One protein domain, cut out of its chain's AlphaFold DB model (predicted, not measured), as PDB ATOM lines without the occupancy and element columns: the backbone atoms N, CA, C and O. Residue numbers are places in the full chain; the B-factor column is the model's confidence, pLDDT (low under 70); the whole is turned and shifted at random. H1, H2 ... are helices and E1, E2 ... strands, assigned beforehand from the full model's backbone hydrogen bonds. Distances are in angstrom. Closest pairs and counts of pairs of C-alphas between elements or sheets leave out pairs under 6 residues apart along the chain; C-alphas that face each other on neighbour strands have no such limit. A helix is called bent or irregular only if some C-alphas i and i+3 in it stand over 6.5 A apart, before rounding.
ATOM      1  N   PHE A 428      23.930 -25.158  41.473       78.25
ATOM      2  CA  PHE A 428      23.919 -25.042  42.928       78.25
ATOM      3  C   PHE A 428      22.541 -24.635  43.454       78.25
ATOM      4  O   PHE A 428      21.938 -23.678  42.974       78.25
ATOM      5  N   TYR A 429      22.063 -25.331  44.484       76.25
ATOM      6  CA  TYR A 429      20.770 -25.091  45.124       76.25
ATOM      7  C   TYR A 429      20.922 -24.889  46.634       76.25
ATOM      8  O   TYR A 429      21.926 -25.274  47.237       76.25
ATOM      9  N   ASN A 430      19.905 -24.283  47.258       76.94
ATOM     10  CA  ASN A 430      19.812 -24.080  48.711       76.94
ATOM     11  C   ASN A 430      21.041 -23.379  49.328       76.94
ATOM     12  O   ASN A 430      21.501 -23.728  50.413       76.94
ATOM     13  N   GLY A 431      21.597 -22.386  48.623       74.94
ATOM     14  CA  GLY A 431      22.740 -21.599  49.098       74.94
ATOM     15  C   GLY A 431      24.105 -22.282  48.950       74.94
ATOM     16  O   GLY A 431      25.098 -21.755  49.451       74.94
ATOM     17  N   ALA A 432      24.195 -23.430  48.271       77.50
ATOM     18  CA  ALA A 432      25.480 -23.976  47.839       77.50
ATOM     19  C   ALA A 432      26.130 -23.056  46.780       77.50
ATOM     20  O   ALA A 432      25.439 -22.404  46.004       77.50
ATOM     21  N   THR A 433      27.458 -22.977  46.761       80.94
ATOM     22  CA  THR A 433      28.251 -22.260  45.750       80.94
ATOM     23  C   THR A 433      29.557 -23.013  45.511       80.94
ATOM     24  O   THR A 433      29.999 -23.784  46.363       80.94
ATOM     25  N   ALA A 434      30.220 -22.775  44.377       75.69
ATOM     26  CA  ALA A 434      31.512 -23.401  44.089       75.69
ATOM     27  C   ALA A 434      32.551 -23.126  45.192       75.69
ATOM     28  O   ALA A 434      33.310 -24.012  45.561       75.69
ATOM     29  N   GLU A 435      32.537 -21.925  45.769       77.00
ATOM     30  CA  GLU A 435      33.455 -21.515  46.837       77.00
ATOM     31  C   GLU A 435      33.150 -22.203  48.170       77.00
ATOM     32  O   GLU A 435      34.067 -22.618  48.876       77.00
ATOM     33  N   ASN A 436      31.867 -22.360  48.515       81.31
ATOM     34  CA  ASN A 436      31.469 -22.904  49.813       81.31
ATOM     35  C   ASN A 436      31.398 -24.436  49.850       81.31
ATOM     36  O   ASN A 436      31.283 -25.014  50.930       81.31
ATOM     37  N   VAL A 437      31.486 -25.084  48.687       85.56
ATOM     38  CA  VAL A 437      31.480 -26.542  48.564       85.56
ATOM     39  C   VAL A 437      32.891 -27.120  48.607       85.56
ATOM     40  O   VAL A 437      33.028 -28.274  48.985       85.56
ATOM     41  N   VAL A 438      33.948 -26.377  48.264       89.44
ATOM     42  CA  VAL A 438      35.328 -26.904  48.229       89.44
ATOM     43  C   VAL A 438      35.832 -27.268  49.630       89.44
ATOM     44  O   VAL A 438      35.772 -26.469  50.560       89.44
ATOM     45  N   GLY A 439      36.382 -28.477  49.777       85.94
ATOM     46  CA  GLY A 439      36.976 -28.963  51.026       85.94
ATOM     47  C   GLY A 439      35.977 -29.558  52.022       85.94
ATOM     48  O   GLY A 439      36.415 -30.048  53.071       85.94
ATOM     49  N   GLN A 440      34.684 -29.541  51.687       90.12
ATOM     50  CA  GLN A 440      33.582 -30.029  52.514       90.12
ATOM     51  C   GLN A 440      33.378 -31.540  52.382       90.12
ATOM     52  O   GLN A 440      33.707 -32.148  51.359       90.12
ATOM     53  N   GLU A 441      32.812 -32.129  53.432       90.56
ATOM     54  CA  GLU A 441      32.278 -33.487  53.389       90.56
ATOM     55  C   GLU A 441      30.904 -33.475  52.712       90.56
ATOM     56  O   GLU A 441      30.069 -32.608  52.977       90.56
ATOM     57  N   ILE A 442      30.690 -34.414  51.797       92.31
ATOM     58  CA  ILE A 442      29.489 -34.498  50.971       92.31
ATOM     59  C   ILE A 442      29.001 -35.946  50.860       92.31
ATOM     60  O   ILE A 442      29.753 -36.903  51.070       92.31
ATOM     61  N   SER A 443      27.753 -36.115  50.430       90.56
ATOM     62  CA  SER A 443      27.242 -37.396  49.928       90.56
ATOM     63  C   SER A 443      27.029 -37.335  48.416       90.56
ATOM     64  O   SER A 443      26.478 -36.356  47.911       90.56
ATOM     65  N   VAL A 444      27.451 -38.368  47.684       89.06
ATOM     66  CA  VAL A 444      27.238 -38.466  46.231       89.06
ATOM     67  C   VAL A 444      26.047 -39.372  45.942       89.06
ATOM     68  O   VAL A 444      26.010 -40.511  46.401       89.06
ATOM     69  N   TYR A 445      25.092 -38.881  45.159       88.12
ATOM     70  CA  TYR A 445      23.855 -39.569  44.800       88.12
ATOM     71  C   TYR A 445      23.790 -39.813  43.290       88.12
ATOM     72  O   TYR A 445      24.130 -38.932  42.496       88.12
ATOM     73  N   LEU A 446      23.318 -40.995  42.884       83.88
ATOM     74  CA  LEU A 446      23.068 -41.310  41.475       83.88
ATOM     75  C   LEU A 446      21.638 -40.909  41.081       83.88
ATOM     76  O   LEU A 446      20.674 -41.335  41.714       83.88
ATOM     77  N   LYS A 447      21.494 -40.106  40.021       72.94
ATOM     78  CA  LYS A 447      20.198 -39.744  39.423       72.94
ATOM     79  C   LYS A 447      19.711 -40.887  38.512       72.94
ATOM     80  O   LYS A 447      19.913 -40.831  37.304       72.94
ATOM     81  N   GLU A 448      19.090 -41.928  39.063       61.41
ATOM     82  CA  GLU A 448      18.288 -42.893  38.286       61.41
ATOM     83  C   GLU A 448      16.817 -42.778  38.695       61.41
ATOM     84  O   GLU A 448      16.510 -42.696  39.880       61.41
ATOM     85  N   GLY A 449      15.898 -42.753  37.725       52.00
ATOM     86  CA  GLY A 449      14.451 -42.566  37.924       52.00
ATOM     87  C   GLY A 449      13.717 -43.736  38.599       52.00
ATOM     88  O   GLY A 449      12.634 -44.116  38.161       52.00
ATOM     89  N   LYS A 450      14.295 -44.332  39.644       43.06
ATOM     90  CA  LYS A 450      13.701 -45.381  40.486       43.06
ATOM     91  C   LYS A 450      13.831 -44.994  41.969       43.06
ATOM     92  O   LYS A 450      14.731 -44.236  42.314       43.06
ATOM     93  N   PRO A 451      12.948 -45.484  42.858       40.94
ATOM     94  CA  PRO A 451      12.847 -44.986  44.234       40.94
ATOM     95  C   PRO A 451      14.004 -45.397  45.167       40.94
ATOM     96  O   PRO A 451      14.078 -44.875  46.276       40.94
ATOM     97  N   ASP A 452      14.922 -46.270  44.736       44.47
ATOM     98  CA  ASP A 452      16.098 -46.665  45.522       44.47
ATOM     99  C   ASP A 452      17.305 -45.792  45.168       44.47
ATOM    100  O   ASP A 452      18.099 -46.091  44.274       44.47
ATOM    101  N   ILE A 453      17.444 -44.674  45.880       54.09
ATOM    102  CA  ILE A 453      18.570 -43.762  45.694       54.09
ATOM    103  C   ILE A 453      19.825 -44.382  46.329       54.09
ATOM    104  O   ILE A 453      20.012 -44.350  47.545       54.09
ATOM    105  N   SER A 454      20.719 -44.918  45.499       67.25
ATOM    106  CA  SER A 454      22.051 -45.343  45.946       67.25
ATOM    107  C   SER A 454      22.906 -44.113  46.265       67.25
ATOM    108  O   SER A 454      23.107 -43.252  45.403       67.25
ATOM    109  N   SER A 455      23.399 -44.021  47.504       81.94
ATOM    110  CA  SER A 455      24.201 -42.893  47.990       81.94
ATOM    111  C   SER A 455      25.549 -43.345  48.541       81.94
ATOM    112  O   SER A 455      25.656 -44.385  49.194       81.94
ATOM    113  N   LEU A 456      26.594 -42.579  48.235       83.75
ATOM    114  CA  LEU A 456      27.935 -42.772  48.766       83.75
ATOM    115  C   LEU A 456      28.255 -41.614  49.728       83.75
ATOM    116  O   LEU A 456      28.600 -40.521  49.265       83.75
ATOM    117  N   PRO A 457      28.082 -41.812  51.048       86.38
ATOM    118  CA  PRO A 457      28.367 -40.785  52.043       86.38
ATOM    119  C   PRO A 457      29.874 -40.658  52.306       86.38
ATOM    120  O   PRO A 457      30.662 -41.489  51.853       86.38
ATOM    121  N   GLN A 458      30.262 -39.643  53.086       87.31
ATOM    122  CA  GLN A 458      31.643 -39.411  53.546       87.31
ATOM    123  C   GLN A 458      32.652 -39.160  52.413       87.31
ATOM    124  O   GLN A 458      33.850 -39.428  52.541       87.31
ATOM    125  N   CYS A 459      32.174 -38.627  51.292       90.94
ATOM    126  CA  CYS A 459      33.018 -38.165  50.201       90.94
ATOM    127  C   CYS A 459      33.555 -36.761  50.525       90.94
ATOM    128  O   CYS A 459      32.948 -36.024  51.300       90.94
ATOM    129  N   ARG A 460      34.670 -36.343  49.914       91.81
ATOM    130  CA  ARG A 460      35.229 -34.997  50.140       91.81
ATOM    131  C   ARG A 460      35.530 -34.269  48.843       91.81
ATOM    132  O   ARG A 460      36.175 -34.815  47.953       91.81
ATOM    133  N   THR A 461      35.104 -33.020  48.743       92.38
ATOM    134  CA  THR A 461      35.361 -32.183  47.565       92.38
ATOM    135  C   THR A 461      36.731 -31.507  47.633       92.38
ATOM    136  O   THR A 461      37.242 -31.183  48.707       92.38
ATOM    137  N   PHE A 462      37.338 -31.240  46.478       90.25
ATOM    138  CA  PHE A 462      38.565 -30.449  46.365       90.25
ATOM    139  C   PHE A 462      38.687 -29.818  44.975       90.25
ATOM    140  O   PHE A 462      37.996 -30.221  44.043       90.25
ATOM    141  N   LEU A 463      39.573 -28.832  44.827       88.44
ATOM    142  CA  LEU A 463      39.917 -28.270  43.521       88.44
ATOM    143  C   LEU A 463      41.142 -28.974  42.940       88.44
ATOM    144  O   LEU A 463      42.150 -29.154  43.626       88.44
ATOM    145  N   ASN A 464      41.067 -29.326  41.660       84.75
ATOM    146  CA  ASN A 464      42.192 -29.826  40.880       84.75
ATOM    147  C   ASN A 464      42.197 -29.136  39.514       84.75
ATOM    148  O   ASN A 464      41.209 -29.208  38.788       84.75
ATOM    149  N   ALA A 465      43.293 -28.442  39.196       81.31
ATOM    150  CA  ALA A 465      43.457 -27.678  37.956       81.31
ATOM    151  C   ALA A 465      42.273 -26.738  37.623       81.31
ATOM    152  O   ALA A 465      41.902 -26.583  36.466       81.31
ATOM    153  N   GLY A 466      41.670 -26.113  38.646       76.44
ATOM    154  CA  GLY A 466      40.550 -25.178  38.480       76.44
ATOM    155  C   GLY A 466      39.161 -25.821  38.378       76.44
ATOM    156  O   GLY A 466      38.174 -25.099  38.317       76.44
ATOM    157  N   SER A 467      39.058 -27.153  38.417       83.94
ATOM    158  CA  SER A 467      37.780 -27.879  38.401       83.94
ATOM    159  C   SER A 467      37.469 -28.509  39.760       83.94
ATOM    160  O   SER A 467      38.382 -28.886  40.502       83.94
ATOM    161  N   LEU A 468      36.180 -28.655  40.080       88.50
ATOM    162  CA  LEU A 468      35.719 -29.324  41.299       88.50
ATOM    163  C   LEU A 468      35.807 -30.845  41.134       88.50
ATOM    164  O   LEU A 468      35.342 -31.404  40.144       88.50
ATOM    165  N   TRP A 469      36.410 -31.517  42.105       93.50
ATOM    166  CA  TRP A 469      36.574 -32.968  42.157       93.50
ATOM    167  C   TRP A 469      36.002 -33.512  43.456       93.50
ATOM    168  O   TRP A 469      35.924 -32.796  44.456       93.50
ATOM    169  N   VAL A 470      35.644 -34.793  43.447       94.12
ATOM    170  CA  VAL A 470      35.217 -35.534  44.634       94.12
ATOM    171  C   VAL A 470      36.160 -36.702  44.853       94.12
ATOM    172  O   VAL A 470      36.370 -37.503  43.945       94.12
ATOM    173  N   ASP A 471      36.721 -36.793  46.055       92.56
ATOM    174  CA  ASP A 471      37.363 -37.990  46.582       92.56
ATOM    175  C   ASP A 471      36.293 -38.860  47.243       92.56
ATOM    176  O   ASP A 471      35.748 -38.511  48.293       92.56
ATOM    177  N   CYS A 472      35.966 -39.973  46.592       89.81
ATOM    178  CA  CYS A 472      34.927 -40.890  47.035       89.81
ATOM    179  C   CYS A 472      35.364 -41.750  48.228       89.81
ATOM    180  O   CYS A 472      34.521 -42.380  48.859       89.81
ATOM    181  N   VAL A 473      36.670 -41.823  48.518       87.62
ATOM    182  CA  VAL A 473      37.208 -42.574  49.661       87.62
ATOM    183  C   VAL A 473      38.388 -41.799  50.272       87.62
ATOM    184  O   VAL A 473      39.543 -42.202  50.092       87.62
ATOM    185  N   PRO A 474      38.130 -40.708  51.028       87.25
ATOM    186  CA  PRO A 474      39.176 -39.814  51.539       87.25
ATOM    187  C   PRO A 474      40.351 -40.487  52.280       87.25
ATOM    188  O   PRO A 474      41.492 -40.060  52.085       87.25
ATOM    189  N   PRO A 475      40.156 -41.567  53.072       86.38
ATOM    190  CA  PRO A 475      41.267 -42.275  53.720       86.38
ATOM    191  C   PRO A 475      42.285 -42.897  52.751       86.38
ATOM    192  O   PRO A 475      43.416 -43.173  53.143       86.38
ATOM    193  N   LEU A 476      41.911 -43.121  51.488       83.38
ATOM    194  CA  LEU A 476      42.774 -43.706  50.456       83.38
ATOM    195  C   LEU A 476      43.498 -42.644  49.614       83.38
ATOM    196  O   LEU A 476      43.984 -42.950  48.524       83.38
ATOM    197  N   ASN A 477      43.588 -41.414  50.133       82.25
ATOM    198  CA  ASN A 477      44.380 -40.305  49.607       82.25
ATOM    199  C   ASN A 477      44.177 -40.079  48.098       82.25
ATOM    200  O   ASN A 477      45.120 -40.180  47.311       82.25
ATOM    201  N   ARG A 478      42.931 -39.798  47.689       84.25
ATOM    202  CA  ARG A 478      42.538 -39.468  46.305       84.25
ATOM    203  C   ARG A 478      42.751 -40.568  45.265       84.25
ATOM    204  O   ARG A 478      42.621 -40.310  44.070       84.25
ATOM    205  N   LYS A 479      43.010 -41.812  45.683       83.88
ATOM    206  CA  LYS A 479      43.056 -42.971  44.775       83.88
ATOM    207  C   LYS A 479      41.725 -43.201  44.046       83.88
ATOM    208  O   LYS A 479      41.719 -43.736  42.940       83.88
ATOM    209  N   TYR A 480      40.614 -42.793  44.659       88.69
ATOM    210  CA  TYR A 480      39.262 -42.909  44.115       88.69
ATOM    211  C   TYR A 480      38.627 -41.524  43.997       88.69
ATOM    212  O   TYR A 480      37.592 -41.256  44.598       88.69
ATOM    213  N   ALA A 481      39.268 -40.646  43.226       90.81
ATOM    214  CA  ALA A 481      38.747 -39.320  42.932       90.81
ATOM    215  C   ALA A 481      38.342 -39.174  41.461       90.81
ATOM    216  O   ALA A 481      38.994 -39.721  40.570       90.81
ATOM    217  N   ALA A 482      37.287 -38.405  41.209       91.06
ATOM    218  CA  ALA A 482      36.819 -38.076  39.867       91.06
ATOM    219  C   ALA A 482      36.335 -36.616  39.794       91.06
ATOM    220  O   ALA A 482      35.906 -36.063  40.815       91.06
ATOM    221  N   PRO A 483      36.402 -35.978  38.609       92.62
ATOM    222  CA  PRO A 483      35.857 -34.641  38.424       92.62
ATOM    223  C   PRO A 483      34.337 -34.659  38.593       92.62
ATOM    224  O   PRO A 483      33.661 -35.595  38.154       92.62
ATOM    225  N   VAL A 484      33.803 -33.607  39.209       89.19
ATOM    226  CA  VAL A 484      32.363 -33.348  39.221       89.19
ATOM    227  C   VAL A 484      31.970 -32.927  37.804       89.19
ATOM    228  O   VAL A 484      32.560 -31.980  37.283       89.19
ATOM    229  N   PRO A 485      31.036 -33.633  37.151       86.69
ATOM    230  CA  PRO A 485      30.656 -33.301  35.788       86.69
ATOM    231  C   PRO A 485      29.849 -31.992  35.764       86.69
ATOM    232  O   PRO A 485      29.222 -31.618  36.755       86.69
ATOM    233  N   ASN A 486      29.872 -31.278  34.638       80.62
ATOM    234  CA  ASN A 486      29.239 -29.958  34.525       80.62
ATOM    235  C   ASN A 486      27.705 -30.003  34.648       80.62
ATOM    236  O   ASN A 486      27.099 -28.983  34.945       80.62
ATOM    237  N   ASP A 487      27.094 -31.172  34.461       78.50
ATOM    238  CA  ASP A 487      25.662 -31.445  34.635       78.50
ATOM    239  C   ASP A 487      25.300 -31.909  36.066       78.50
ATOM    240  O   ASP A 487      24.151 -32.272  36.359       78.50
ATOM    241  N   ALA A 488      26.276 -31.925  36.983       83.38
ATOM    242  CA  ALA A 488      26.035 -32.256  38.378       83.38
ATOM    243  C   ALA A 488      25.175 -31.186  39.055       83.38
ATOM    244  O   ALA A 488      25.334 -29.985  38.840       83.38
ATOM    245  N   MET A 489      24.314 -31.640  39.959       88.12
ATOM    246  CA  MET A 489      23.576 -30.763  40.862       88.12
ATOM    247  C   MET A 489      24.184 -30.859  42.257       88.12
ATOM    248  O   MET A 489      24.333 -31.961  42.779       88.12
ATOM    249  N   ILE A 490      24.492 -29.727  42.881       87.81
ATOM    250  CA  ILE A 490      24.939 -29.648  44.268       87.81
ATOM    251  C   ILE A 490      23.889 -28.917  45.083       87.81
ATOM    252  O   ILE A 490      23.493 -27.799  44.763       87.81
ATOM    253  N   SER A 491      23.433 -29.551  46.151       85.44
ATOM    254  CA  SER A 491      22.412 -28.990  47.024       85.44
ATOM    255  C   SER A 491      22.838 -29.099  48.475       85.44
ATOM    256  O   SER A 491      23.500 -30.059  48.873       85.44
ATOM    257  N   ARG A 492      22.442 -28.106  49.265       85.44
ATOM    258  CA  ARG A 492      22.524 -28.143  50.722       85.44
ATOM    259  C   ARG A 492      21.186 -28.604  51.304       85.44
ATOM    260  O   ARG A 492      20.125 -28.249  50.782       85.44
ATOM    261  N   SER A 493      21.225 -29.402  52.366       78.88
ATOM    262  CA  SER A 493      20.038 -29.786  53.135       78.88
ATOM    263  C   SER A 493      19.341 -28.568  53.758       78.88
ATOM    264  O   SER A 493      19.946 -27.513  53.955       78.88
ATOM    265  N   SER A 494      18.046 -28.701  54.072       69.88
ATOM    266  CA  SER A 494      17.230 -27.611  54.634       69.88
ATOM    267  C   SER A 494      17.693 -27.128  56.012       69.88
ATOM    268  O   SER A 494      17.407 -25.994  56.380       69.88
ATOM    269  N   ASP A 495      18.402 -27.972  56.763       72.50
ATOM    270  CA  ASP A 495      19.029 -27.647  58.051       72.50
ATOM    271  C   ASP A 495      20.407 -26.972  57.896       72.50
ATOM    272  O   ASP A 495      20.963 -26.469  58.867       72.50
ATOM    273  N   GLY A 496      20.939 -26.897  56.670       67.81
ATOM    274  CA  GLY A 496      22.191 -26.222  56.351       67.81
ATOM    275  C   GLY A 496      23.460 -27.024  56.652       67.81
ATOM    276  O   GLY A 496      24.545 -26.528  56.341       67.81
ATOM    277  N   GLU A 497      23.352 -28.231  57.215       73.38
ATOM    278  CA  GLU A 497      24.502 -28.987  57.727       73.38
ATOM    279  C   GLU A 497      25.117 -29.962  56.713       73.38
ATOM    280  O   GLU A 497      26.301 -30.277  56.813       73.38
ATOM    281  N   GLN A 498      24.355 -30.429  55.718       82.50
ATOM    282  CA  GLN A 498      24.806 -31.466  54.786       82.50
ATOM    283  C   GLN A 498      24.815 -30.982  53.338       82.50
ATOM    284  O   GLN A 498      23.911 -30.283  52.874       82.50
ATOM    285  N   LEU A 499      25.837 -31.402  52.595       87.44
ATOM    286  CA  LEU A 499      25.974 -31.148  51.165       87.44
ATOM    287  C   LEU A 499      25.848 -32.454  50.377       87.44
ATOM    288  O   LEU A 499      26.408 -33.492  50.737       87.44
ATOM    289  N   ALA A 500      25.113 -32.388  49.275       89.31
ATOM    290  CA  ALA A 500      24.832 -33.516  48.404       89.31
ATOM    291  C   ALA A 500      25.195 -33.175  46.960       89.31
ATOM    292  O   ALA A 500      24.835 -32.106  46.469       89.31
ATOM    293  N   VAL A 501      25.875 -34.096  46.275       89.44
ATOM    294  CA  VAL A 501      26.209 -33.991  44.850       89.44
ATOM    295  C   VAL A 501      25.464 -35.080  44.093       89.44
ATOM    296  O   VAL A 501      25.659 -36.264  44.343       89.44
ATOM    297  N   PHE A 502      24.614 -34.687  43.156       89.69
ATOM    298  CA  PHE A 502      23.787 -35.579  42.357       89.69
ATOM    299  C   PHE A 502      24.351 -35.668  40.942       89.69
ATOM    300  O   PHE A 502      24.399 -34.658  40.233       89.69
ATOM    301  N   VAL A 503      24.735 -36.872  40.522       87.38
ATOM    302  CA  VAL A 503      25.372 -37.131  39.224       87.38
ATOM    303  C   VAL A 503      24.656 -38.225  38.443       87.38
ATOM    304  O   VAL A 503      24.022 -39.108  39.023       87.38
ATOM    305  N   LEU A 504      24.776 -38.192  37.116       83.38
ATOM    306  CA  LEU A 504      24.335 -39.300  36.271       83.38
ATOM    307  C   LEU A 504      25.285 -40.504  36.422       83.38
ATOM    308  O   LEU A 504      26.505 -40.300  36.494       83.38
ATOM    309  N   PRO A 505      24.778 -41.752  36.398       83.00
ATOM    310  CA  PRO A 505      25.608 -42.963  36.445       83.00
ATOM    311  C   PRO A 505      26.648 -43.049  35.323       83.00
ATOM    312  O   PRO A 505      27.707 -43.641  35.502       83.00
ATOM    313  N   THR A 506      26.356 -42.437  34.176       82.69
ATOM    314  CA  THR A 506      27.217 -42.408  32.985       82.69
ATOM    315  C   THR A 506      28.376 -41.413  33.086       82.69
ATOM    316  O   THR A 506      29.300 -41.478  32.279       82.69
ATOM    317  N   SER A 507      28.370 -40.510  34.073       86.06
ATOM    318  CA  SER A 507      29.477 -39.573  34.300       86.06
ATOM    319  C   SER A 507      30.718 -40.281  34.860       86.06
ATOM    320  O   SER A 507      30.627 -41.385  35.404       86.06
ATOM    321  N   ALA A 508      31.892 -39.643  34.785       86.31
ATOM    322  CA  ALA A 508      33.126 -40.196  35.357       86.31
ATOM    323  C   ALA A 508      32.994 -40.464  36.870       86.31
ATOM    324  O   ALA A 508      33.372 -41.536  37.349       86.31
ATOM    325  N   LEU A 509      32.400 -39.517  37.609       88.50
ATOM    326  CA  LEU A 509      32.110 -39.664  39.036       88.50
ATOM    327  C   LEU A 509      31.028 -40.727  39.291       88.50
ATOM    328  O   LEU A 509      31.203 -41.570  40.166       88.50
ATOM    329  N   GLY A 510      29.960 -40.758  38.491       87.00
ATOM    330  CA  GLY A 510      28.909 -41.776  38.591       87.00
ATOM    331  C   GLY A 510      29.427 -43.196  38.350       87.00
ATOM    332  O   GLY A 510      29.171 -44.097  39.147       87.00
ATOM    333  N   THR A 511      30.250 -43.386  37.319       86.25
ATOM    334  CA  THR A 511      30.871 -44.678  36.985       86.25
ATOM    335  C   THR A 511      31.785 -45.157  38.113       86.25
ATOM    336  O   THR A 511      31.790 -46.342  38.457       86.25
ATOM    337  N   LEU A 512      32.543 -44.238  38.720       87.81
ATOM    338  CA  LEU A 512      33.384 -44.535  39.876       87.81
ATOM    339  C   LEU A 512      32.548 -44.976  41.085       87.81
ATOM    340  O   LEU A 512      32.879 -45.981  41.712       87.81
ATOM    341  N   VAL A 513      31.452 -44.274  41.380       87.31
ATOM    342  CA  VAL A 513      30.525 -44.616  42.471       87.31
ATOM    343  C   VAL A 513      29.889 -45.994  42.244       87.31
ATOM    344  O   VAL A 513      29.939 -46.841  43.134       87.31
ATOM    345  N   VAL A 514      29.394 -46.279  41.034       86.44
ATOM    346  CA  VAL A 514      28.856 -47.606  40.665       86.44
ATOM    347  C   VAL A 514      29.906 -48.703  40.853       86.44
ATOM    348  O   VAL A 514      29.606 -49.782  41.370       86.44
ATOM    349  N   LYS A 515      31.159 -48.444  40.459       86.56
ATOM    350  CA  LYS A 515      32.262 -49.393  40.640       86.56
ATOM    351  C   LYS A 515      32.552 -49.656  42.121       86.56
ATOM    352  O   LYS A 515      32.757 -50.809  42.490       86.56
ATOM    353  N   LEU A 516      32.549 -48.619  42.959       85.62
ATOM    354  CA  LEU A 516      32.764 -48.748  44.402       85.62
ATOM    355  C   LEU A 516      31.645 -49.544  45.082       85.62
ATOM    356  O   LEU A 516      31.945 -50.388  45.925       85.62
ATOM    357  N   PHE A 517      30.385 -49.358  44.675       83.69
ATOM    358  CA  PHE A 517      29.280 -50.180  45.176       83.69
ATOM    359  C   PHE A 517      29.449 -51.655  44.823       83.69
ATOM    360  O   PHE A 517      29.375 -52.498  45.712       83.69
ATOM    361  N   LYS A 518      29.781 -51.974  43.565       83.12
ATOM    362  CA  LYS A 518      30.047 -53.362  43.151       83.12
ATOM    363  C   LYS A 518      31.198 -53.989  43.941       83.12
ATOM    364  O   LYS A 518      31.086 -55.123  44.390       83.12
ATOM    365  N   MET A 519      32.282 -53.241  44.163       82.81
ATOM    366  CA  MET A 519      33.412 -53.711  44.974       82.81
ATOM    367  C   MET A 519      33.015 -53.968  46.435       82.81
ATOM    368  O   MET A 519      33.494 -54.934  47.028       82.81
ATOM    369  N   ARG A 520      32.145 -53.129  47.010       79.94
ATOM    370  CA  ARG A 520      31.607 -53.323  48.362       79.94
ATOM    371  C   ARG A 520      30.715 -54.561  48.436       79.94
ATOM    372  O   ARG A 520      30.925 -55.386  49.313       79.94
ATOM    373  N   GLU A 521      29.798 -54.741  47.488       80.12
ATOM    374  CA  GLU A 521      28.949 -55.936  47.419       80.12
ATOM    375  C   GLU A 521      29.768 -57.226  47.275       80.12
ATOM    376  O   GLU A 521      29.457 -58.237  47.903       80.12
ATOM    377  N   GLU A 522      30.825 -57.213  46.459       80.94
ATOM    378  CA  GLU A 522      31.740 -58.349  46.314       80.94
ATOM    379  C   GLU A 522      32.546 -58.624  47.590       80.94
ATOM    380  O   GLU A 522      32.788 -59.785  47.921       80.94
ATOM    381  N   TYR A 523      32.959 -57.581  48.315       77.69
ATOM    382  CA  TYR A 523      33.641 -57.710  49.603       77.69
ATOM    383  C   TYR A 523      32.709 -58.270  50.685       77.69
ATOM    384  O   TYR A 523      33.074 -59.233  51.359       77.69
ATOM    385  N   ASP A 524      31.493 -57.736  50.798       76.81
ATOM    386  CA  ASP A 524      30.491 -58.174  51.775       76.81
ATOM    387  C   ASP A 524      30.074 -59.634  51.513       76.81
ATOM    388  O   ASP A 524      29.986 -60.433  52.445       76.81
ATOM    389  N   LYS A 525      29.948 -60.041  50.239       78.25
ATOM    390  CA  LYS A 525      29.731 -61.448  49.848       78.25
ATOM    391  C   LYS A 525      30.897 -62.374  50.211       78.25
ATOM    392  O   LYS A 525      30.664 -63.557  50.429       78.25
ATOM    393  N   ARG A 526      32.136 -61.872  50.255       74.50
ATOM    394  CA  ARG A 526      33.330 -62.648  50.651       74.50
ATOM    395  C   ARG A 526      33.533 -62.718  52.165       74.50
ATOM    396  O   ARG A 526      34.183 -63.645  52.621       74.50
ATOM    397  N   GLN A 527      33.023 -61.747  52.921       71.06
ATOM    398  CA  GLN A 527      33.069 -61.723  54.391       71.06
ATOM    399  C   GLN A 527      31.887 -62.471  55.030       71.06
ATOM    400  O   GLN A 527      31.971 -62.871  56.187       71.06
ATOM    401  N   GLY A 528      30.787 -62.656  54.290       59.50
ATOM    402  CA  GLY A 528      29.613 -63.436  54.701       59.50
ATOM    403  C   GLY A 528      29.599 -64.900  54.237       59.50
ATOM    404  O   GLY A 528      28.535 -65.516  54.292       59.50
ATOM    405  N   ALA A 529      30.730 -65.432  53.753       45.28
ATOM    406  CA  ALA A 529      30.904 -66.805  53.264       45.28
ATOM    407  C   ALA A 529      31.924 -67.585  54.099       45.28
ATOM    408  O   ALA A 529      32.934 -66.968  54.512       45.28
TER     409      ALA A 529
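What this domain is: This is residues 428 to 529 of the 529 residues of an uncharacterized protein of Planctomycetes bacterium RBG_16_64_12 (UniProt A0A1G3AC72). One strongly twisted sheet of six strands, bent over along E2, has a long helix, H2, packed by its first residues, 508 to 517, on one face. Residues 518 to 529, of which 518 to 527 belong to H2, stand free and stick out as an arm, while the four-residue helix H1 is on the opposite face. The printed part has 102 residues, in the order H1, E1, E2, E3, E4, E5, E6, H2, and its class is mixed, helices and strands. The sheet's order is E4, E3, E2, E1, E6, E5, with mixed directions. The whole is compact, with a radius of gyration of the C-alphas of 13.8 A and spans of 46 by 32 by 25 A, the arm adding to the length.

How they stand to each other: In the sheet, E1, residues 441 to 446, and E6, residues 499 to 503, are parallel at 30 degrees, with N 445 and O 501 2.8 A apart. E2, residues 455 to 464, is antiparallel to E1, with N 456 and O 444 2.8 A apart, and bends by 77 degrees at residue 458. E3, residues 467 to 471, is antiparallel to E2, with N 469 and O 462 2.8 A apart. The edge strand E4, residues 481 to 483, is antiparallel to E3, with N 470 and O 482 2.9 A apart. E1, E2, E3 and E4 form a meander, each strand the antiparallel neighbour of the one before. The other edge strand, E5, residues 489 to 492, forms a hairpin with E6, with N 502 and O 489 2.8 A apart. H2, residues 508 to 527, is on the sheet at a height of 10.3 A; its closest C-alphas to E4 are Leu 509 and Ala 482, 5.0 A apart. H1, residues 434 to 437, is on the opposite face at a height of 6.9 A, over none of the strands; its closest C-alphas to E2 are Val 437 and Thr 461, 6.9 A apart. H1 and H2 are apart. Every O i to N i+4 pair of H2 is within hydrogen-bond range; H1 is too short for such a pair, and its one O i to N i+3 pair is not within range.

Where its parts are: E1 spans 17.0 A from C-alpha 441 at (32.278, -33.487, 53.389), E2 23.3 A, E3 13.0 A, E4 7.1 A, E5 10.3 A and E6 13.4 A. H1 spans 5.5 A from C-alpha 434 at (31.512, -23.401, 44.089). H2 spans 28.7 A and ends with C-alpha 527 at (33.069, -61.723, 54.391).

The domain as a whole: The C-alphas of Gly 431 and Ala 529, the two farthest apart, are 46.1 A apart. The printed part has no cut, and no link is long. The mean pLDDT of the printed part is 81.4; residues 448 to 454, 494, 496 and 528 to 529 are under 70.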